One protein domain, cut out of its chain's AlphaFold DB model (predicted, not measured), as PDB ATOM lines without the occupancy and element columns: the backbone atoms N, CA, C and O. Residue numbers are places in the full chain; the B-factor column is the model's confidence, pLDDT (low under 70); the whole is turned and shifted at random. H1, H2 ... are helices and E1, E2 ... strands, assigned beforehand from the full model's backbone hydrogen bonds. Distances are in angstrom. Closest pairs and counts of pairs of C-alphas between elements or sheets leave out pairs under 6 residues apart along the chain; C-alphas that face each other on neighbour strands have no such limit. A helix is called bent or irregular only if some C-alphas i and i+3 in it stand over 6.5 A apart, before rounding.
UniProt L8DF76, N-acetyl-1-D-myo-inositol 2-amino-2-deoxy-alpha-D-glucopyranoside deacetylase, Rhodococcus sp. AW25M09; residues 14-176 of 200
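AT A GLANCE: This is residues 14 to 176 of the 200 residues of the protein "N-acetyl-1-D-myo-inositol 2-amino-2-deoxy-alpha-D-glucopyranoside deacetylase" of Rhodococcus sp. AW25M09 (UniProt L8DF76). A strongly twisted sheet of four strands runs through an elongated domain and joins two ends: at one end H3 lies over E1 and E2 with H1 packed across H3, and at the other end are H4, H5 and the small hairpin of E4 and E5. The long strand E6 spans much of the way between the two ends, with E2 and E3 beside different parts of it. The printed part has 163 residues with five named helices and six named strands, in the order H1 E1 H2 H3 E2 H4 E3 H5 E4 E5 E6; the class is mixed, helices and strands. The larger sheet is mixed, in the order E1 E2 E6 E3, and the smaller, E4 E5, is antiparallel. The whole is only just compact, close to loose, with a radius of gyration of the C-alphas of 18.0 A and spans of 56 by 32 by 29 A.

IN THESE COORDINATES: H1, residues 18 to 32, begins at C-alpha 18 (136.115, 149.175, 188.581) and is 21.1 A long. E1 is residues 36 to 39, 10.2 A, and H2 residues 44 to 47, 5.2 A. H3, residues 49 to 65, is the longest helix, 23.6 A. E2 is residues 81 to 86, 15.8 A, H4 residues 89 to 97, 12.3 A, and E3 residues 124 to 127, 10.1 A. H5, residues 129 to 141, is 19.3 A long and irregular: C-alphas 130 and 133 are 7.8 A apart. E4 is residues 154 to 156, 7.1 A, and E5 residues 162 to 164, 6.8 A. E6, residues 168 to 175, is 21.4 A long and ends at C-alpha 175 (149.165, 133.005, 196.068).

HOW THE PARTS SIT: E1 and E2 are parallel, with N 37 and O 81 2.9 A apart, within hydrogen-bond range. E2 and E6 are antiparallel, with N 84 and O 172 at 2.9 A, and so are E6 and E3, with N 126 and O 169 at 2.9 A. H3 is on this sheet at a height of 9.5 A over E1 and E2, two layers, a helix on one face of a sheet; it runs along the strands, at 6 degrees to E2 on the local plane. E1, H2, H3 and E2 form a strand-helix-strand unit, two parallel neighbour strands with helices between, its crossover right-handed. E2, H4 and E3 form a split one, with E6 between the strands, also right-handed. H1 touches H3 at a steep tilt of 59 degrees, the same way; the closest C-alphas, of Val 26 and Ala 61, are 5.5 A apart. H2 only grazes the sheet with residues 44 to 45, and H3 touches it with residues 50 to 55 alone, the closest C-alphas being those of Gly 44 and His 51, 4.4 A apart. In the hairpin E4 and E5, N 163 and O 155 are 2.8 A apart. The closest C-alphas of H4 and E5, of Gly 95 and Pro 164, are 5.4 A apart. The closest of H5 and E6, of Arg 129 and Asp 168, are 7.3 A apart; H4 and H5 are apart. Every O i to N i+4 pair is within hydrogen-bond range in H1, H3 and H4, and 7 of 9 are in H5; H2 is too short for such a pair.

THE WHOLE: The two C-alphas farthest apart, of Gln 68 and Ala 104, are 55.7 A apart. The printed part has no cut. The links H3 to E2, H4 to E3 and H5 to E4 are long, with 15, 26 and 12 residues. The mean pLDDT of the printed part is 96.2, and no printed residue is under 70.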
ATOM      1  N   VAL A  14     142.639 156.068 189.258       87.69
ATOM      2  CA  VAL A  14     141.999 155.882 190.576       87.69
ATOM      3  C   VAL A  14     140.480 156.102 190.603       87.69
ATOM      4  O   VAL A  14     139.822 155.652 191.533       87.69
ATOM      5  N   ASN A  15     139.918 156.787 189.603       88.31
ATOM      6  CA  ASN A  15     138.481 157.041 189.476       88.31
ATOM      7  C   ASN A  15     137.824 156.200 188.367       88.31
ATOM      8  O   ASN A  15     136.665 156.452 188.034       88.31
ATOM      9  N   ALA A  16     138.559 155.270 187.748       91.06
ATOM     10  CA  ALA A  16     138.031 154.418 186.690       91.06
ATOM     11  C   ALA A  16     136.874 153.552 187.204       91.06
ATOM     12  O   ALA A  16     136.842 153.166 188.375       91.06
ATOM     13  N   ASP A  17     135.935 153.225 186.312       94.06
ATOM     14  CA  ASP A  17     134.924 152.221 186.620       94.06
ATOM     15  C   ASP A  17     135.625 150.888 186.906       94.06
ATOM     16  O   ASP A  17     136.421 150.393 186.100       94.06
ATOM     17  N   ARG A  18     135.381 150.346 188.102       94.19
ATOM     18  CA  ARG A  18     136.115 149.175 188.581       94.19
ATOM     19  C   ARG A  18     135.798 147.940 187.745       94.19
ATOM     20  O   ARG A  18     136.719 147.184 187.459       94.19
ATOM     21  N   ASP A  19     134.538 147.747 187.356       95.38
ATOM     22  CA  ASP A  19     134.116 146.570 186.591       95.38
ATOM     23  C   ASP A  19     134.702 146.601 185.175       95.38
ATOM     24  O   ASP A  19     135.203 145.587 184.684       95.38
ATOM     25  N   GLU A  20     134.737 147.780 184.547       95.50
ATOM     26  CA  GLU A  20     135.391 147.977 183.252       95.50
ATOM     27  C   GLU A  20     136.899 147.685 183.327       95.50
ATOM     28  O   GLU A  20     137.425 146.907 182.525       95.50
ATOM     29  N   ALA A  21     137.597 148.276 184.302       96.31
ATOM     30  CA  ALA A  21     139.038 148.098 184.470       96.31
ATOM     31  C   ALA A  21     139.405 146.640 184.790       96.31
ATOM     32  O   ALA A  21     140.343 146.089 184.207       96.31
ATOM     33  N   LEU A  22     138.645 146.000 185.682       97.56
ATOM     34  CA  LEU A  22     138.832 144.602 186.050       97.56
ATOM     35  C   LEU A  22     138.550 143.672 184.867       97.56
ATOM     36  O   LEU A  22     139.371 142.810 184.558       97.56
ATOM     37  N   GLY A  23     137.449 143.886 184.144       97.69
ATOM     38  CA  GLY A  23     137.111 143.108 182.954       97.69
ATOM     39  C   GLY A  23     138.171 143.209 181.853       97.69
ATOM     40  O   GLY A  23     138.495 142.204 181.214       97.69
ATOM     41  N   ALA A  24     138.760 144.393 181.660       97.69
ATOM     42  CA  ALA A  24     139.871 144.593 180.733       97.69
ATOM     43  C   ALA A  24     141.139 143.837 181.169       97.69
ATOM     44  O   ALA A  24     141.772 143.180 180.340       97.69
ATOM     45  N   LEU A  25     141.488 143.873 182.458       98.00
ATOM     46  CA  LEU A  25     142.655 143.163 182.988       98.00
ATOM     47  C   LEU A  25     142.488 141.637 182.921       98.00
ATOM     48  O   LEU A  25     143.401 140.940 182.479       98.00
ATOM     49  N   VAL A  26     141.309 141.115 183.278       98.56
ATOM     50  CA  VAL A  26     140.984 139.681 183.172       98.56
ATOM     51  C   VAL A  26     141.094 139.206 181.727       98.56
ATOM     52  O   VAL A  26     141.639 138.131 181.481       98.56
ATOM     53  N   LYS A  27     140.636 140.012 180.763       98.44
ATOM     54  CA  LYS A  27     140.787 139.703 179.337       98.44
ATOM     55  C   LYS A  27     142.258 139.541 178.952       98.44
ATOM     56  O   LYS A  27     142.610 138.525 178.362       98.44
ATOM     57  N   VAL A  28     143.119 140.481 179.342       98.25
ATOM     58  CA  VAL A  28     144.567 140.397 179.071       98.25
ATOM     59  C   VAL A  28     145.188 139.163 179.732       98.25
ATOM     60  O   VAL A  28     145.953 138.446 179.091       98.25
ATOM     61  N   MET A  29     144.842 138.864 180.987       98.38
ATOM     62  CA  MET A  29     145.355 137.676 181.678       98.38
ATOM     63  C   MET A  29     144.914 136.374 180.996       98.38
ATOM     64  O   MET A  29     145.722 135.465 180.843       98.38
ATOM     65  N   ARG A  30     143.665 136.270 180.534       98.38
ATOM     66  CA  ARG A  30     143.181 135.077 179.815       98.38
ATOM     67  C   ARG A  30     143.774 134.939 178.416       98.38
ATOM     68  O   ARG A  30     143.965 133.815 177.958       98.38
ATOM     69  N   GLU A  31     144.083 136.050 177.752       98.06
ATOM     70  CA  GLU A  31     144.769 136.055 176.455       98.06
ATOM     71  C   GLU A  31     146.238 135.628 176.585       98.06
ATOM     72  O   GLU A  31     146.698 134.784 175.818       98.06
ATOM     73  N   LEU A  32     146.966 136.166 177.569       98.12
ATOM     74  CA  LEU A  32     148.390 135.872 177.774       98.12
ATOM     75  C   LEU A  32     148.645 134.559 178.522       98.12
ATOM     76  O   LEU A  32     149.737 134.006 178.411       98.12
ATOM     77  N   ARG A  33     147.660 134.074 179.287       97.75
ATOM     78  CA  ARG A  33     147.752 132.881 180.141       97.75
ATOM     79  C   ARG A  33     149.020 132.885 181.016       97.75
ATOM     80  O   ARG A  33     149.815 131.947 180.950       97.75
ATOM     81  N   PRO A  34     149.246 133.935 181.833       97.88
ATOM     82  CA  PRO A  34     150.455 134.036 182.631       97.88
ATOM     83  C   PRO A  34     150.466 132.951 183.709       97.88
ATOM     84  O   PRO A  34     149.514 132.808 184.477       97.88
ATOM     85  N   GLN A  35     151.562 132.201 183.790       97.62
ATOM     86  CA  GLN A  35     151.795 131.276 184.902       97.62
ATOM     87  C   GLN A  35     152.110 132.041 186.196       97.62
ATOM     88  O   GLN A  35     151.681 131.642 187.277       97.62
ATOM     89  N   VAL A  36     152.826 133.161 186.065       98.38
ATOM     90  CA  VAL A  36     153.245 134.032 187.164       98.38
ATOM     91  C   VAL A  36     152.727 135.444 186.909       98.38
ATOM     92  O   VAL A  36     152.897 135.987 185.817       98.38
ATOM     93  N   VAL A  37     152.118 136.045 187.928       98.62
ATOM     94  CA  VAL A  37     151.763 137.467 187.962       98.62
ATOM     95  C   VAL A  37     152.590 138.150 189.049       98.62
ATOM     96  O   VAL A  37     152.804 137.592 190.124       98.62
ATOM     97  N   ILE A  38     153.043 139.371 188.774       98.62
ATOM     98  CA  ILE A  38     153.733 140.233 189.736       98.62
ATOM     99  C   ILE A  38     152.932 141.529 189.836       98.62
ATOM    100  O   ILE A  38     152.551 142.106 188.817       98.62
ATOM    101  N   GLY A  39     152.659 141.975 191.056       97.88
ATOM    102  CA  GLY A  39     151.964 143.227 191.344       97.88
ATOM    103  C   GLY A  39     152.618 143.980 192.496       97.88
ATOM    104  O   GLY A  39     153.635 143.552 193.035       97.88
ATOM    105  N   TYR A  40     152.028 145.109 192.874       98.12
ATOM    106  CA  TYR A  40     152.436 145.833 194.076       98.12
ATOM    107  C   TYR A  40     151.870 145.170 195.333       98.12
ATOM    108  O   TYR A  40     150.878 144.442 195.256       98.12
ATOM    109  N   ASP A  41     152.475 145.462 196.478       96.88
ATOM    110  CA  ASP A  41     151.890 145.196 197.792       96.88
ATOM    111  C   ASP A  41     150.661 146.103 198.064       96.88
ATOM    112  O   ASP A  41     150.369 147.003 197.264       96.88
ATOM    113  N   PRO A  42     149.909 145.885 199.164       95.38
ATOM    114  CA  PRO A  42     148.725 146.686 199.480       95.38
ATOM    115  C   PRO A  42     148.992 148.186 199.640       95.38
ATOM    116  O   PRO A  42     148.114 149.000 199.348       95.38
ATOM    117  N   GLU A  43     150.203 148.560 200.054       93.06
ATOM    118  CA  GLU A  43     150.610 149.957 200.205       93.06
ATOM    119  C   GLU A  43     150.970 150.609 198.859       93.06
ATOM    120  O   GLU A  43     151.012 151.838 198.748       93.06
ATOM    121  N   GLY A  44     151.180 149.823 197.801       87.00
ATOM    122  CA  GLY A  44     151.596 150.315 196.493       87.00
ATOM    123  C   GLY A  44     153.076 150.713 196.454       87.00
ATOM    124  O   GLY A  44     153.460 151.610 195.694       87.00
ATOM    125  N   GLY A  45     153.906 150.114 197.309       87.81
ATOM    126  CA  GLY A  45     155.279 150.536 197.565       87.81
ATOM    127  C   GLY A  45     155.319 151.822 198.391       87.81
ATOM    128  O   GLY A  45     155.317 151.777 199.611       87.81
ATOM    129  N   TYR A  46     155.354 152.988 197.741       85.44
ATOM    130  CA  TYR A  46     155.496 154.289 198.421       85.44
ATOM    131  C   TYR A  46     154.161 155.024 198.671       85.44
ATOM    132  O   TYR A  46     154.157 156.231 198.925       85.44
ATOM    133  N   GLY A  47     153.014 154.343 198.566       85.19
ATOM    134  CA  GLY A  47     151.706 154.948 198.856       85.19
ATOM    135  C   GLY A  47     151.076 155.728 197.698       85.19
ATOM    136  O   GLY A  47     150.188 156.559 197.918       85.19
ATOM    137  N   HIS A  48     151.521 155.524 196.452       89.31
ATOM    138  CA  HIS A  48     150.876 156.183 195.316       89.31
ATOM    139  C   HIS A  48     149.467 155.605 195.089       89.31
ATOM    140  O   HIS A  48     149.343 154.393 194.917       89.31
ATOM    141  N   PRO A  49     148.408 156.434 194.978       90.62
ATOM    142  CA  PRO A  49     147.043 155.934 194.792       90.62
ATOM    143  C   PRO A  49     146.875 155.032 193.573       90.62
ATOM    144  O   PRO A  49     146.157 154.044 193.637       90.62
ATOM    145  N   ASP A  50     147.556 155.349 192.465       92.56
ATOM    146  CA  ASP A  50     147.494 154.489 191.281       92.56
ATOM    147  C   ASP A  50     148.121 153.114 191.555       92.56
ATOM    148  O   ASP A  50     147.595 152.118 191.078       92.56
ATOM    149  N   HIS A  51     149.185 153.021 192.363       95.25
ATOM    150  CA  HIS A  51     149.782 151.728 192.711       95.25
ATOM    151  C   HIS A  51     148.859 150.907 193.616       95.25
ATOM    152  O   HIS A  51     148.692 149.713 193.385       95.25
ATOM    153  N   GLN A  52     148.200 151.548 194.585       95.12
ATOM    154  CA  GLN A  52     147.194 150.904 195.437       95.12
ATOM    155  C   GLN A  52     145.987 150.419 194.615       95.12
ATOM    156  O   GLN A  52     145.503 149.301 194.800       95.12
ATOM    157  N   GLN A  53     145.535 151.222 193.646       95.31
ATOM    158  CA  GLN A  53     144.479 150.830 192.711       95.31
ATOM    159  C   GLN A  53     144.918 149.646 191.836       95.31
ATOM    160  O   GLN A  53     144.147 148.703 191.663       95.31
ATOM    161  N   VAL A  54     146.154 149.660 191.315       96.94
ATOM    162  CA  VAL A  54     146.721 148.527 190.565       96.94
ATOM    163  C   VAL A  54     146.780 147.278 191.443       96.94
ATOM    164  O   VAL A  54     146.305 146.238 191.004       96.94
ATOM    165  N   HIS A  55     147.294 147.364 192.674       97.50
ATOM    166  CA  HIS A  55     147.309 146.242 193.618       97.50
ATOM    167  C   HIS A  55     145.909 145.642 193.787       97.50
ATOM    168  O   HIS A  55     145.717 144.435 193.627       97.50
ATOM    169  N   SER A  56     144.923 146.499 194.062       97.50
ATOM    170  CA  SER A  56     143.540 146.089 194.285       97.50
ATOM    171  C   SER A  56     142.943 145.384 193.064       97.50
ATOM    172  O   SER A  56     142.298 144.349 193.211       97.50
ATOM    173  N   LEU A  57     143.167 145.919 191.859       98.00
ATOM    174  CA  LEU A  57     142.661 145.336 190.614       98.00
ATOM    175  C   LEU A  57     143.388 144.046 190.228       98.00
ATOM    176  O   LEU A  57     142.740 143.104 189.791       98.00
ATOM    177  N   VAL A  58     144.714 143.982 190.380       98.38
ATOM    178  CA  VAL A  58     145.509 142.787 190.049       98.38
ATOM    179  C   VAL A  58     145.168 141.633 190.983       98.38
ATOM    180  O   VAL A  58     144.995 140.513 190.508       98.38
ATOM    181  N   THR A  59     145.016 141.903 192.281       98.38
ATOM    182  CA  THR A  59     144.622 140.890 193.272       98.38
ATOM    183  C   THR A  59     143.274 140.274 192.908       98.38
ATOM    184  O   THR A  59     143.175 139.057 192.757       98.38
ATOM    185  N   GLU A  60     142.261 141.109 192.654       98.25
ATOM    186  CA  GLU A  60     140.935 140.626 192.256       98.25
ATOM    187  C   GLU A  60     140.966 139.932 190.884       98.25
ATOM    188  O   GLU A  60     140.354 138.880 190.705       98.25
ATOM    189  N   ALA A  61     141.730 140.454 189.917       98.38
ATOM    190  CA  ALA A  61     141.870 139.834 188.602       98.38
ATOM    191  C   ALA A  61     142.447 138.420 188.707       98.38
ATOM    192  O   ALA A  61     141.909 137.504 188.089       98.38
ATOM    193  N   VAL A  62     143.490 138.220 189.516       98.25
ATOM    194  CA  VAL A  62     144.085 136.903 189.776       98.25
ATOM    195  C   VAL A  62     143.055 135.942 190.386       98.25
ATOM    196  O   VAL A  62     142.998 134.776 189.987       98.25
ATOM    197  N   GLU A  63     142.212 136.400 191.314       96.44
ATOM    198  CA  GLU A  63     141.126 135.603 191.910       96.44
ATOM    199  C   GLU A  63     140.082 135.166 190.877       96.44
ATOM    200  O   GLU A  63     139.755 133.979 190.788       96.44
ATOM    201  N   VAL A  64     139.589 136.094 190.054       97.81
ATOM    202  CA  VAL A  64     138.472 135.819 189.139       97.81
ATOM    203  C   VAL A  64     138.905 135.241 187.789       97.81
ATOM    204  O   VAL A  64     138.067 134.656 187.095       97.81
ATOM    205  N   CYS A  65     140.183 135.349 187.401       97.69
ATOM    206  CA  CYS A  65     140.693 134.904 186.097       97.69
ATOM    207  C   CYS A  65     140.386 133.422 185.820       97.69
ATOM    208  O   CYS A  65     139.957 133.084 184.711       97.69
ATOM    209  N   GLY A  66     140.502 132.569 186.846       96.94
ATOM    210  CA  GLY A  66     140.234 131.126 186.781       96.94
ATOM    211  C   GLY A  66     138.758 130.732 186.907       96.94
ATOM    212  O   GLY A  66     138.427 129.551 186.846       96.94
ATOM    213  N   THR A  67     137.852 131.697 187.073       97.75
ATOM    214  CA  THR A  67     136.408 131.463 187.258       97.75
ATOM    215  C   THR A  67     135.613 131.741 185.978       97.75
ATOM    216  O   THR A  67     136.163 132.223 184.995       97.75
ATOM    217  N   GLN A  68     134.296 131.506 185.987       96.69
ATOM    218  CA  GLN A  68     133.408 131.873 184.869       96.69
ATOM    219  C   GLN A  68     132.962 133.348 184.872       96.69
ATOM    220  O   GLN A  68     132.196 133.762 183.997       96.69
ATOM    221  N   SER A  69     133.435 134.156 185.827       95.62
ATOM    222  CA  SER A  69     133.247 135.610 185.809       95.62
ATOM    223  C   SER A  69     133.823 136.213 184.522       95.62
ATOM    224  O   SER A  69     134.737 135.653 183.914       95.62
ATOM    225  N   TYR A  70     133.278 137.348 184.077       96.56
ATOM    226  CA  TYR A  70     133.655 137.996 182.811       96.56
ATOM    227  C   TYR A  70     133.639 137.035 181.600       96.56
ATOM    228  O   TYR A  70     134.663 136.841 180.948       96.56
ATOM    229  N   PRO A  71     132.493 136.434 181.226       95.25
ATOM    230  CA  PRO A  71     132.434 135.426 180.154       95.25
ATOM    231  C   PRO A  71     132.852 135.961 178.772       95.25
ATOM    232  O   PRO A  71     133.220 135.195 177.887       95.25
ATOM    233  N   ARG A  72     132.821 137.287 178.574       95.69
ATOM    234  CA  ARG A  72     133.293 137.948 177.345       95.69
ATOM    235  C   ARG A  72     134.814 138.158 177.301       95.69
ATOM    236  O   ARG A  72     135.316 138.609 176.278       95.69
ATOM    237  N   ALA A  73     135.534 137.847 178.380       96.56
ATOM    238  CA  ALA A  73     136.980 138.033 178.508       96.56
ATOM    239  C   ALA A  73     137.803 136.803 178.067       96.56
ATOM    240  O   ALA A  73     138.999 136.748 178.317       96.56
ATOM    241  N   GLY A  74     137.176 135.813 177.423       95.81
ATOM    242  CA  GLY A  74     137.833 134.572 177.000       95.81
ATOM    243  C   GLY A  74     137.709 133.442 178.024       95.81
ATOM    244  O   GLY A  74     137.059 133.595 179.062       95.81
ATOM    245  N   SER A  75     138.307 132.291 177.704       97.75
ATOM    246  CA  SER A  75     138.261 131.089 178.543       97.75
ATOM    247  C   SER A  75     138.978 131.299 179.883       97.75
ATOM    248  O   SER A  75     140.034 131.931 179.887       97.75
ATOM    249  N   PRO A  76     138.452 130.755 180.999       98.31
ATOM    250  CA  PRO A  76     139.102 130.855 182.301       98.31
ATOM    251  C   PRO A  76     140.547 130.357 182.279       98.31
ATOM    252  O   PRO A  76     140.867 129.373 181.606       98.31
ATOM    253  N   TRP A  77     141.406 131.026 183.040       97.88
ATOM    254  CA  TRP A  77     142.809 130.664 183.199       97.88
ATOM    255  C   TRP A  77     143.223 130.810 184.659       97.88
ATOM    256  O   TRP A  77     143.047 131.866 185.265       97.88
ATOM    257  N   GLU A  78     143.770 129.743 185.228       97.38
ATOM    258  CA  GLU A  78     144.268 129.760 186.596       97.38
ATOM    259  C   GLU A  78     145.732 130.199 186.617       97.38
ATOM    260  O   GLU A  78     146.608 129.540 186.058       97.38
ATOM    261  N   VAL A  79     145.988 131.336 187.263       97.62
ATOM    262  CA  VAL A  79     147.344 131.825 187.521       97.62
ATOM    263  C   VAL A  79     147.985 130.928 188.577       97.62
ATOM    264  O   VAL A  79     147.448 130.798 189.677       97.62
ATOM    265  N   SER A  80     149.131 130.328 188.255       97.12
ATOM    266  CA  SER A  80     149.818 129.398 189.159       97.12
ATOM    267  C   SER A  80     150.422 130.113 190.365       97.12
ATOM    268  O   SER A  80     150.356 129.590 191.477       97.12
ATOM    269  N   LYS A  81     150.994 131.306 190.159       98.38
ATOM    270  CA  LYS A  81     151.602 132.098 191.230       98.38
ATOM    271  C   LYS A  81     151.374 133.594 191.099       98.38
ATOM    272  O   LYS A  81     151.404 134.149 190.000       98.38
ATOM    273  N   PHE A  82     151.213 134.254 192.239       98.62
ATOM    274  CA  PHE A  82     151.125 135.705 192.341       98.62
ATOM    275  C   PHE A  82     152.072 136.221 193.421       98.62
ATOM    276  O   PHE A  82     152.047 135.738 194.556       98.62
ATOM    277  N   TYR A  83     152.882 137.211 193.052       98.75
ATOM    278  CA  TYR A  83     153.878 137.831 193.913       98.75
ATOM    279  C   TYR A  83     153.665 139.337 194.050       98.75
ATOM    280  O   TYR A  83     153.274 140.013 193.094       98.75
ATOM    281  N   TRP A  84     154.026 139.878 195.209       98.69
ATOM    282  CA  TRP A  84     154.298 141.304 195.365       98.69
ATOM    283  C   TRP A  84     155.774 141.584 195.113       98.69
ATOM    284  O   TRP A  84     156.624 140.896 195.673       98.69
ATOM    285  N   THR A  85     156.082 142.587 194.291       98.38
ATOM    286  CA  THR A  85     157.442 143.136 194.194       98.38
ATOM    287  C   THR A  85     157.704 144.058 195.380       98.38
ATOM    288  O   THR A  85     156.882 144.919 195.696       98.38
ATOM    289  N   VAL A  86     158.823 143.843 196.068       98.00
ATOM    290  CA  VAL A  86     159.191 144.562 197.293       98.00
ATOM    291  C   VAL A  86     160.689 144.859 197.313       98.00
ATOM    292  O   VAL A  86     161.466 144.355 196.506       98.00
ATOM    293  N   THR A  87     161.113 145.682 198.264       97.81
ATOM    294  CA  THR A  87     162.526 145.855 198.608       97.81
ATOM    295  C   THR A  87     162.717 145.488 200.071       97.81
ATOM    296  O   THR A  87     162.026 146.016 200.940       97.81
ATOM    297  N   GLY A  88     163.632 144.572 200.357       97.38
ATOM    298  CA  GLY A  88     163.988 144.177 201.711       97.38
ATOM    299  C   GLY A  88     164.750 145.274 202.431       97.38
ATOM    300  O   GLY A  88     165.605 145.948 201.851       97.38
ATOM    301  N   HIS A  89     164.444 145.453 203.711       97.44
ATOM    302  CA  HIS A  89     165.054 146.494 204.526       97.44
ATOM    303  C   HIS A  89     166.583 146.370 204.569       97.44
ATOM    304  O   HIS A  89     167.284 147.354 204.354       97.44
ATOM    305  N   GLU A  90     167.108 145.161 204.777       97.06
ATOM    306  CA  GLU A  90     168.553 144.921 204.872       97.06
ATOM    307  C   GLU A  90     169.271 145.225 203.551       97.06
ATOM    308  O   GLU A  90     170.294 145.914 203.539       97.06
ATOM    309  N   GLN A  91     168.694 144.785 202.426       97.19
ATOM    310  CA  GLN A  91     169.233 145.049 201.093       97.19
ATOM    311  C   GLN A  91     169.246 146.552 200.782       97.19
ATOM    312  O   GLN A  91     170.237 147.069 200.263       97.19
ATOM    313  N   LEU A  92     168.175 147.266 201.137       97.75
ATOM    314  CA  LEU A  92     168.094 148.711 200.964       97.75
ATOM    315  C   LEU A  92     169.166 149.435 201.784       97.75
ATOM    316  O   LEU A  92     169.878 150.273 201.234       97.75
ATOM    317  N   GLN A  93     169.310 149.104 203.072       97.75
ATOM    318  CA  GLN A  93     170.317 149.730 203.934       97.75
ATOM    319  C   GLN A  93     171.737 149.457 203.431       97.75
ATOM    320  O   GLN A  93     172.549 150.379 203.354       97.75
ATOM    321  N   SER A  94     172.031 148.219 203.024       97.31
ATOM    322  CA  SER A  94     173.336 147.879 202.456       97.31
ATOM    323  C   SER A  94     173.600 148.612 201.140       97.31
ATOM    324  O   SER A  94     174.722 149.063 200.922       97.31
ATOM    325  N   GLY A  95     172.591 148.744 200.275       97.31
ATOM    326  CA  GLY A  95     172.705 149.478 199.017       97.31
ATOM    327  C   GLY A  95     172.949 150.970 199.234       97.31
ATOM    328  O   GLY A  95     173.794 151.547 198.562       97.31
ATOM    329  N   LEU A  96     172.262 151.584 200.201       97.06
ATOM    330  CA  LEU A  96     172.465 152.988 200.568       97.06
ATOM    331  C   LEU A  96     173.849 153.232 201.180       97.06
ATOM    332  O   LEU A  96     174.499 154.214 200.835       97.06
ATOM    333  N   ALA A  97     174.318 152.332 202.049       96.19
ATOM    334  CA  ALA A  97     175.642 152.426 202.665       96.19
ATOM    335  C   ALA A  97     176.799 152.267 201.662       96.19
ATOM    336  O   ALA A  97     177.917 152.675 201.961       96.19
ATOM    337  N   ALA A  98     176.538 151.675 200.492       95.56
ATOM    338  CA  ALA A  98     177.509 151.511 199.414       95.56
ATOM    339  C   ALA A  98     177.578 152.715 198.452       95.56
ATOM    340  O   ALA A  98     178.360 152.687 197.503       95.56
ATOM    341  N   ILE A  99     176.756 153.753 198.653       94.25
ATOM    342  CA  ILE A  99     176.821 154.987 197.863       94.25
ATOM    343  C   ILE A  99     177.937 155.868 198.439       94.25
ATOM    344  O   ILE A  99     177.763 156.488 199.487       94.25
ATOM    345  N   ASP A 100     179.075 155.923 197.744       87.69
ATOM    346  CA  ASP A 100     180.255 156.677 198.187       87.69
ATOM    347  C   ASP A 100     180.133 158.191 197.933       87.69
ATOM    348  O   ASP A 100     180.358 158.998 198.836       87.69
ATOM    349  N   ASP A 101     179.793 158.583 196.699       90.38
ATOM    350  CA  ASP A 101     179.711 159.983 196.266       90.38
ATOM    351  C   ASP A 101     178.317 160.290 195.722       90.38
ATOM    352  O   ASP A 101     177.877 159.729 194.718       90.38
ATOM    353  N   ILE A 102     177.606 161.179 196.410       93.00
ATOM    354  CA  ILE A 102     176.242 161.561 196.058       93.00
ATOM    355  C   ILE A 102     176.322 162.705 195.041       93.00
ATOM    356  O   ILE A 102     176.873 163.761 195.367       93.00
ATOM    357  N   PRO A 103     175.740 162.556 193.835       93.44
ATOM    358  CA  PRO A 103     175.736 163.617 192.837       93.44
ATOM    359  C   PRO A 103     175.226 164.959 193.379       93.44
ATOM    360  O   PRO A 103     174.308 165.023 194.196       93.44
ATOM    361  N   ALA A 104     175.805 166.057 192.887       94.38
ATOM    362  CA  ALA A 104     175.440 167.399 193.326       94.38
ATOM    363  C   ALA A 104     173.934 167.667 193.150       94.38
ATOM    364  O   ALA A 104     173.385 167.503 192.062       94.38
ATOM    365  N   GLY A 105     173.289 168.126 194.226       94.44
ATOM    366  CA  GLY A 105     171.846 168.374 194.278       94.44
ATOM    367  C   GLY A 105     171.040 167.211 194.852       94.44
ATOM    368  O   GLY A 105     169.915 167.437 195.284       94.44
ATOM    369  N   TRP A 106     171.616 166.009 194.930       97.38
ATOM    370  CA  TRP A 106     170.961 164.862 195.549       97.38
ATOM    371  C   TRP A 106     171.227 164.787 197.048       97.38
ATOM    372  O   TRP A 106     172.154 165.398 197.585       97.38
ATOM    373  N   ARG A 107     170.407 163.989 197.728       96.50
ATOM    374  CA  ARG A 107     170.598 163.608 199.127       96.50
ATOM    375  C   ARG A 107     170.277 162.137 199.349       96.50
ATOM    376  O   ARG A 107     169.505 161.539 198.600       96.50
ATOM    377  N   LEU A 108     170.810 161.581 200.433       96.50
ATOM    378  CA  LEU A 108     170.332 160.299 200.943       96.50
ATOM    379  C   LEU A 108     168.885 160.425 201.453       96.50
ATOM    380  O   LEU A 108     168.467 161.509 201.891       96.50
ATOM    381  N   PRO A 109     168.117 159.325 201.396       96.81
ATOM    382  CA  PRO A 109     166.800 159.264 202.004       96.81
ATOM    383  C   PRO A 109     166.898 159.393 203.527       96.81
ATOM    384  O   PRO A 109     167.854 158.924 204.147       96.81
ATOM    385  N   ALA A 110     165.888 160.008 204.135       95.12
ATOM    386  CA  ALA A 110     165.670 159.907 205.571       95.12
ATOM    387  C   ALA A 110     165.207 158.489 205.948       95.12
ATOM    388  O   ALA A 110     164.763 157.708 205.101       95.12
ATOM    389  N   GLU A 111     165.279 158.157 207.236       91.19
ATOM    390  CA  GLU A 111     164.766 156.886 207.743       91.19
ATOM    391  C   GLU A 111     163.283 156.711 207.373       91.19
ATOM    392  O   GLU A 111     162.460 157.596 207.612       91.19
ATOM    393  N   GLY A 112     162.956 155.578 206.744       90.19
ATOM    394  CA  GLY A 112     161.597 155.254 206.298       90.19
ATOM    395  C   GLY A 112     161.104 156.021 205.066       90.19
ATOM    396  O   GLY A 112     159.954 155.848 204.676       90.19
ATOM    397  N   GLU A 113     161.935 156.856 204.434       94.19
ATOM    398  CA  GLU A 113     161.516 157.630 203.258       94.19
ATOM    399  C   GLU A 113     161.409 156.784 201.981       94.19
ATOM    400  O   GLU A 113     160.607 157.087 201.097       94.19
ATOM    401  N   LEU A 114     162.194 155.708 201.893       95.12
ATOM    402  CA  LEU A 114     162.052 154.695 200.851       95.12
ATOM    403  C   LEU A 114     161.310 153.477 201.413       95.12
ATOM    404  O   LEU A 114     161.642 153.017 202.512       95.12
ATOM    405  N   PRO A 115     160.327 152.935 200.674       94.62
ATOM    406  CA  PRO A 115     159.561 151.792 201.139       94.62
ATOM    407  C   PRO A 115     160.451 150.552 201.218       94.62
ATOM    408  O   PRO A 115     161.230 150.263 200.310       94.62
ATOM    409  N   SER A 116     160.320 149.810 202.312       97.12
ATOM    410  CA  SER A 116     160.964 148.511 202.473       97.12
ATOM    411  C   SER A 116     160.145 147.607 203.384       97.12
ATOM    412  O   SER A 116     159.351 148.092 204.192       97.12
ATOM    413  N   VAL A 117     160.347 146.296 203.259       96.94
ATOM    414  CA  VAL A 117     159.703 145.280 204.099       96.94
ATOM    415  C   VAL A 117     160.729 144.555 204.976       96.94
ATOM    416  O   VAL A 117     161.900 144.455 204.597       96.94
ATOM    417  N   PRO A 118     160.322 144.025 206.142       97.00
ATOM    418  CA  PRO A 118     161.161 143.139 206.940       97.00
ATOM    419  C   PRO A 118     161.634 141.907 206.157       97.00
ATOM    420  O   PRO A 118     160.887 141.320 205.377       97.00
ATOM    421  N   GLU A 119     162.862 141.469 206.428       95.19
ATOM    422  CA  GLU A 119     163.527 140.373 205.711       95.19
ATOM    423  C   GLU A 119     162.760 139.037 205.793       95.19
ATOM    424  O   GLU A 119     162.770 138.232 204.861       95.19
ATOM    425  N   ASN A 120     162.027 138.811 206.886       94.81
ATOM    426  CA  ASN A 120     161.224 137.605 207.097       94.81
ATOM    427  C   ASN A 120     159.939 137.543 206.248       94.81
ATOM    428  O   ASN A 120     159.311 136.488 206.204       94.81
ATOM    429  N   MET A 121     159.534 138.638 205.598       96.12
ATOM    430  CA  MET A 121     158.420 138.628 204.645       96.12
ATOM    431  C   MET A 121     158.850 138.130 203.264       96.12
ATOM    432  O   MET A 121     158.011 137.685 202.487       96.12
ATOM    433  N   ILE A 122     160.139 138.227 202.942       97.12
ATOM    434  CA  ILE A 122     160.665 137.963 201.604       97.12
ATOM    435  C   ILE A 122     160.743 136.459 201.387       97.12
ATOM    436  O   ILE A 122     161.472 135.752 202.087       97.12
ATOM    437  N   THR A 123     160.022 135.984 200.379       97.56
ATOM    438  CA  THR A 123     159.977 134.562 200.025       97.56
ATOM    439  C   THR A 123     160.877 134.233 198.843       97.56
ATOM    440  O   THR A 123     161.244 133.076 198.662       97.56
ATOM    441  N   THR A 124     161.217 135.228 198.022       97.88
ATOM    442  CA  THR A 124     161.870 135.005 196.729       97.88
ATOM    443  C   THR A 124     162.825 136.153 196.420       97.88
ATOM    444  O   THR A 124     162.471 137.320 196.590       97.88
ATOM    445  N   SER A 125     164.035 135.834 195.962       97.12
ATOM    446  CA  SER A 125     165.060 136.810 195.580       97.12
ATOM    447  C   SER A 125     165.713 136.377 194.276       97.12
ATOM    448  O   SER A 125     166.319 135.311 194.214       97.12
ATOM    449  N   VAL A 126     165.592 137.198 193.238       97.62
ATOM    450  CA  VAL A 126     166.124 136.906 191.905       97.62
ATOM    451  C   VAL A 126     167.375 137.742 191.669       97.62
ATOM    452  O   VAL A 126     167.306 138.969 191.650       97.62
ATOM    453  N   ASP A 127     168.503 137.075 191.442       97.56
ATOM    454  CA  ASP A 127     169.766 137.705 191.051       97.56
ATOM    455  C   ASP A 127     169.665 138.258 189.623       97.56
ATOM    456  O   ASP A 127     169.498 137.511 188.656       97.56
ATOM    457  N   ILE A 128     169.797 139.577 189.480       97.88
ATOM    458  CA  ILE A 128     169.701 140.266 188.189       97.88
ATOM    459  C   ILE A 128     171.055 140.753 187.666       97.88
ATOM    460  O   ILE A 128     171.097 141.492 186.677       97.88
ATOM    461  N   ARG A 129     172.190 140.353 188.263       97.75
ATOM    462  CA  ARG A 129     173.530 140.819 187.840       97.75
ATOM    463  C   ARG A 129     173.796 140.567 186.356       97.75
ATOM    464  O   ARG A 129     174.375 141.424 185.690       97.75
ATOM    465  N   GLY A 130     173.310 139.444 185.823       97.75
ATOM    466  CA  GLY A 130     173.426 139.097 184.402       97.75
ATOM    467  C   GLY A 130     172.701 140.054 183.446       97.75
ATOM    468  O   GLY A 130     173.064 140.131 182.274       97.75
ATOM    469  N   VAL A 131     171.716 140.818 183.932       97.69
ATOM    470  CA  VAL A 131     170.898 141.757 183.140       97.69
ATOM    471  C   VAL A 131     170.937 143.196 183.672       97.69
ATOM    472  O   VAL A 131     170.226 144.067 183.172       97.69
ATOM    473  N   LEU A 132     171.812 143.492 184.638       97.19
ATOM    474  CA  LEU A 132     171.905 144.806 185.284       97.19
ATOM    475  C   LEU A 132     172.190 145.943 184.288       97.19
ATOM    476  O   LEU A 132     171.703 147.059 184.459       97.19
ATOM    477  N   GLY A 133     172.949 145.656 183.225       97.88
ATOM    478  CA  GLY A 133     173.174 146.598 182.124       97.88
ATOM    479  C   GLY A 133     171.866 147.037 181.462       97.88
ATOM    480  O   GLY A 133     171.613 148.232 181.344       97.88
ATOM    481  N   ALA A 134     170.984 146.085 181.144       98.31
ATOM    482  CA  ALA A 134     169.685 146.375 180.544       98.31
ATOM    483  C   ALA A 134     168.776 147.178 181.489       98.31
ATOM    484  O   ALA A 134     168.114 148.115 181.046       98.31
ATOM    485  N   LYS A 135     168.789 146.881 182.798       98.12
ATOM    486  CA  LYS A 135     168.058 147.670 183.807       98.12
ATOM    487  C   LYS A 135     168.532 149.124 183.844       98.12
ATOM    488  O   LYS A 135     167.715 150.041 183.840       98.12
ATOM    489  N   ARG A 136     169.850 149.348 183.835       98.19
ATOM    490  CA  ARG A 136     170.440 150.696 183.800       98.19
ATOM    491  C   ARG A 136     170.046 151.454 182.536       98.19
ATOM    492  O   ARG A 136     169.709 152.633 182.621       98.19
ATOM    493  N   ASP A 137     170.056 150.792 181.387       98.12
ATOM    494  CA  ASP A 137     169.674 151.414 180.117       98.12
ATOM    495  C   ASP A 137     168.178 151.738 180.068       98.12
ATOM    496  O   ASP A 137     167.804 152.828 179.631       98.12
ATOM    497  N   ALA A 138     167.326 150.861 180.606       98.12
ATOM    498  CA  ALA A 138     165.903 151.131 180.771       98.12
ATOM    499  C   ALA A 138     165.660 152.350 181.677       98.12
ATOM    500  O   ALA A 138     164.929 153.258 181.290       98.12
ATOM    501  N   LEU A 139     166.330 152.435 182.835       98.12
ATOM    502  CA  LEU A 139     166.242 153.603 183.722       98.12
ATOM    503  C   LEU A 139     166.655 154.895 182.998       98.12
ATOM    504  O   LEU A 139     165.937 155.891 183.069       98.12
ATOM    505  N   ARG A 140     167.763 154.878 182.243       97.75
ATOM    506  CA  ARG A 140     168.224 156.039 181.458       97.75
ATOM    507  C   ARG A 140     167.254 156.442 180.349       97.75
ATOM    508  O   ARG A 140     167.163 157.627 180.034       97.75
ATOM    509  N   ALA A 141     166.524 155.493 179.762       98.06
ATOM    510  CA  ALA A 141     165.525 155.790 178.738       98.06
ATOM    511  C   ALA A 141     164.362 156.643 179.284       98.06
ATOM    512  O   ALA A 141     163.761 157.417 178.539       98.06
ATOM    513  N   HIS A 142     164.088 156.582 180.590       96.38
ATOM    514  CA  HIS A 142     163.095 157.415 181.272       96.38
ATOM    515  C   HIS A 142     163.672 158.764 181.742       96.38
ATOM    516  O   HIS A 142     163.387 159.213 182.850       96.38
ATOM    517  N   ALA A 143     164.439 159.447 180.884       94.56
ATOM    518  CA  ALA A 143     165.214 160.651 181.216       94.56
ATOM    519  C   ALA A 143     164.407 161.831 181.802       94.56
ATOM    520  O   ALA A 143     164.980 162.718 182.426       94.56
ATOM    521  N   THR A 144     163.083 161.879 181.607       95.25
ATOM    522  CA  THR A 144     162.227 162.915 182.217       95.25
ATOM    523  C   THR A 144     161.832 162.604 183.661       95.25
ATOM    524  O   THR A 144     161.309 163.484 184.338       95.25
ATOM    525  N   GLN A 145     162.008 161.359 184.105       95.25
ATOM    526  CA  GLN A 145     161.557 160.849 185.405       95.25
ATOM    527  C   GLN A 145     162.719 160.396 186.287       95.25
ATOM    528  O   GLN A 145     162.656 160.551 187.502       95.25
ATOM    529  N   VAL A 146     163.755 159.823 185.673       96.88
ATOM    530  CA  VAL A 146     164.870 159.166 186.345       96.88
ATOM    531  C   VAL A 146     166.177 159.762 185.845       96.88
ATOM    532  O   VAL A 146     166.401 159.864 184.639       96.88
ATOM    533  N   THR A 147     167.071 160.083 186.775       97.31
ATOM    534  CA  THR A 147     168.476 160.367 186.471       97.31
ATOM    535  C   THR A 147     169.333 159.276 187.093       97.31
ATOM    536  O   THR A 147     169.274 159.062 188.298       97.31
ATOM    537  N   VAL A 148     170.126 158.577 186.279       97.44
ATOM    538  CA  VAL A 148     171.096 157.573 186.748       97.44
ATOM    539  C   VAL A 148     172.439 158.259 186.965       97.44
ATOM    540  O   VAL A 148     172.901 158.990 186.086       97.44
ATOM    541  N   ALA A 149     173.071 158.018 188.111       96.50
ATOM    542  CA  ALA A 149     174.362 158.607 188.433       96.50
ATOM    543  C   ALA A 149     175.476 158.123 187.479       96.50
ATOM    544  O   ALA A 149     175.359 157.046 186.880       96.50
ATOM    545  N   PRO A 150     176.584 158.877 187.335       94.31
ATOM    546  CA  PRO A 150     177.709 158.478 186.485       94.31
ATOM    547  C   PRO A 150     178.326 157.120 186.855       94.31
ATOM    548  O   PRO A 150     178.745 156.380 185.967       94.31
ATOM    549  N   SER A 151     178.327 156.776 188.147       93.81
ATOM    550  CA  SER A 151     178.727 155.467 188.693       93.81
ATOM    551  C   SER A 151     177.894 154.308 188.125       93.81
ATOM    552  O   SER A 151     178.370 153.180 187.984       93.81
ATOM    553  N   GLY A 152     176.627 154.577 187.788       94.44
ATOM    554  CA  GLY A 152     175.632 153.576 187.429       94.44
ATOM    555  C   GLY A 152     175.174 152.699 188.600       94.44
ATOM    556  O   GLY A 152     174.512 151.690 188.350       94.44
ATOM    557  N   SER A 153     175.529 153.013 189.845       95.19
ATOM    558  CA  SER A 153     175.106 152.260 191.039       95.19
ATOM    559  C   SER A 153     173.865 152.831 191.716       95.19
ATOM    560  O   SER A 153     173.199 152.102 192.441       95.19
ATOM    561  N   GLU A 154     173.497 154.074 191.428       97.25
ATOM    562  CA  GLU A 154     172.357 154.754 192.032       97.25
ATOM    563  C   GLU A 154     171.627 155.635 191.016       97.25
ATOM    564  O   GLU A 154     172.135 155.977 189.942       97.25
ATOM    565  N   TYR A 155     170.393 155.984 191.348       97.56
ATOM    566  CA  TYR A 155     169.552 156.886 190.579       97.56
ATOM    567  C   TYR A 155     168.739 157.774 191.519       97.56
ATOM    568  O   TYR A 155     168.581 157.460 192.695       97.56
ATOM    569  N   ALA A 156     168.192 158.860 190.994       97.31
ATOM    570  CA  ALA A 156     167.206 159.673 191.686       97.31
ATOM    571  C   ALA A 156     166.017 159.967 190.771       97.31
ATOM    572  O   ALA A 156     166.116 159.906 189.539       97.31
ATOM    573  N   LEU A 157     164.886 160.284 191.396       95.81
ATOM    574  CA  LEU A 157     163.711 160.827 190.719       95.81
ATOM    575  C   LEU A 157     163.740 162.361 190.794       95.81
ATOM    576  O   LEU A 157     164.711 162.957 191.249       95.81
ATOM    577  N   SER A 158     162.641 163.021 190.425       92.38
ATOM    578  CA  SER A 158     162.503 164.485 190.517       92.38
ATOM    579  C   SER A 158     162.519 165.057 191.947       92.38
ATOM    580  O   SER A 158     162.318 166.253 192.124       92.38
ATOM    581  N   ASN A 159     162.636 164.208 192.968       92.62
ATOM    582  CA  ASN A 159     162.770 164.591 194.373       92.62
ATOM    583  C   ASN A 159     164.236 164.634 194.839       92.62
ATOM    584  O   ASN A 159     164.473 164.927 196.010       92.62
ATOM    585  N   ASP A 160     165.182 164.313 193.947       96.19
ATOM    586  CA  ASP A 160     166.625 164.306 194.198       96.19
ATOM    587  C   ASP A 160     167.050 163.386 195.363       96.19
ATOM    588  O   ASP A 160     168.077 163.587 196.012       96.19
ATOM    589  N   ILE A 161     166.259 162.346 195.642       97.06
ATOM    590  CA  ILE A 161     166.583 161.323 196.643       97.06
ATOM    591  C   ILE A 161     167.314 160.177 195.953       97.06
ATOM    592  O   ILE A 161     166.746 159.521 195.074       97.06
ATOM    593  N   ALA A 162     168.549 159.924 196.379       97.38
ATOM    594  CA  ALA A 162     169.366 158.834 195.871       97.38
ATOM    595  C   ALA A 162     168.787 157.467 196.274       97.38
ATOM    596  O   ALA A 162     168.419 157.237 197.427       97.38
ATOM    597  N   GLN A 163     168.731 156.554 195.311       97.50
ATOM    598  CA  GLN A 163     168.246 155.188 195.460       97.50
ATOM    599  C   GLN A 163     169.241 154.224 194.814       97.50
ATOM    600  O   GLN A 163     169.648 154.453 193.669       97.50
ATOM    601  N   PRO A 164     169.630 153.136 195.495       97.50
ATOM    602  CA  PRO A 164     170.556 152.176 194.922       97.50
ATOM    603  C   PRO A 164     169.889 151.388 193.787       97.50
ATOM    604  O   PRO A 164     168.718 151.008 193.849       97.50
ATOM    605  N   ILE A 165     170.656 151.092 192.744       97.56
ATOM    606  CA  ILE A 165     170.301 150.111 191.719       97.56
ATOM    607  C   ILE A 165     170.727 148.742 192.253       97.56
ATOM    608  O   ILE A 165     171.876 148.326 192.110       97.56
ATOM    609  N   LEU A 166     169.780 148.067 192.902       97.69
ATOM    610  CA  LEU A 166     169.997 146.794 193.588       97.69
ATOM    611  C   LEU A 166     170.322 145.649 192.615       97.69
ATOM    612  O   LEU A 166     169.860 145.640 191.470       97.69
ATOM    613  N   LEU A 167     171.131 144.698 193.092       97.31
ATOM    614  CA  LEU A 167     171.640 143.553 192.324       97.31
ATOM    615  C   LEU A 167     170.689 142.353 192.306       97.31
ATOM    616  O   LEU A 167     170.831 141.482 191.449       97.31
ATOM    617  N   ASP A 168     169.725 142.341 193.218       97.69
ATOM    618  CA  ASP A 168     168.675 141.336 193.311       97.69
ATOM    619  C   ASP A 168     167.328 142.055 193.372       97.69
ATOM    620  O   ASP A 168     167.223 143.138 193.957       97.69
ATOM    621  N   GLU A 169     166.303 141.453 192.782       98.25
ATOM    622  CA  GLU A 169     164.915 141.890 192.919       98.25
ATOM    623  C   GLU A 169     164.171 140.917 193.827       98.25
ATOM    624  O   GLU A 169     164.263 139.699 193.660       98.25
ATOM    625  N   GLN A 170     163.460 141.459 194.816       98.12
ATOM    626  CA  GLN A 170     162.864 140.684 195.896       98.12
ATOM    627  C   GLN A 170     161.340 140.685 195.814       98.12
ATOM    628  O   GLN A 170     160.707 141.644 195.357       98.12
ATOM    629  N   TYR A 171     160.753 139.578 196.261       98.56
ATOM    630  CA  TYR A 171     159.330 139.321 196.124       98.56
ATOM    631  C   TYR A 171     158.747 138.594 197.339       98.56
ATOM    632  O   TYR A 171     159.444 137.877 198.065       98.56
ATOM    633  N   VAL A 172     157.436 138.755 197.517       98.12
ATOM    634  CA  VAL A 172     156.617 138.017 198.489       98.12
ATOM    635  C   VAL A 172     155.573 137.209 197.730       98.12
ATOM    636  O   VAL A 172     154.752 137.786 197.019       98.12
ATOM    637  N   LEU A 173     155.586 135.885 197.869       98.06
ATOM    638  CA  LEU A 173     154.554 135.006 197.327       98.06
ATOM    639  C   LEU A 173     153.267 135.186 198.134       98.06
ATOM    640  O   LEU A 173     153.252 134.968 199.343       98.06
ATOM    641  N   VAL A 174     152.176 135.538 197.456       97.81
ATOM    642  CA  VAL A 174     150.870 135.773 198.097       97.81
ATOM    643  C   VAL A 174     149.770 134.839 197.613       97.81
ATOM    644  O   VAL A 174     148.729 134.723 198.256       97.81
ATOM    645  N   ARG A 175     150.001 134.125 196.508       97.12
ATOM    646  CA  ARG A 175     149.165 133.005 196.068       97.12
ATOM    647  C   ARG A 175     149.996 132.006 195.277       97.12
ATOM    648  O   ARG A 175     150.802 132.414 194.446       97.12
ATOM    649  N   GLY A 176     149.719 130.723 195.481       94.94
ATOM    650  CA  GLY A 176     150.446 129.608 194.874       94.94
ATOM    651  C   GLY A 176     151.261 128.849 195.917       94.94
ATOM    652  O   GLY A 176     151.221 129.171 197.103       94.94
TER     653      GLY A 176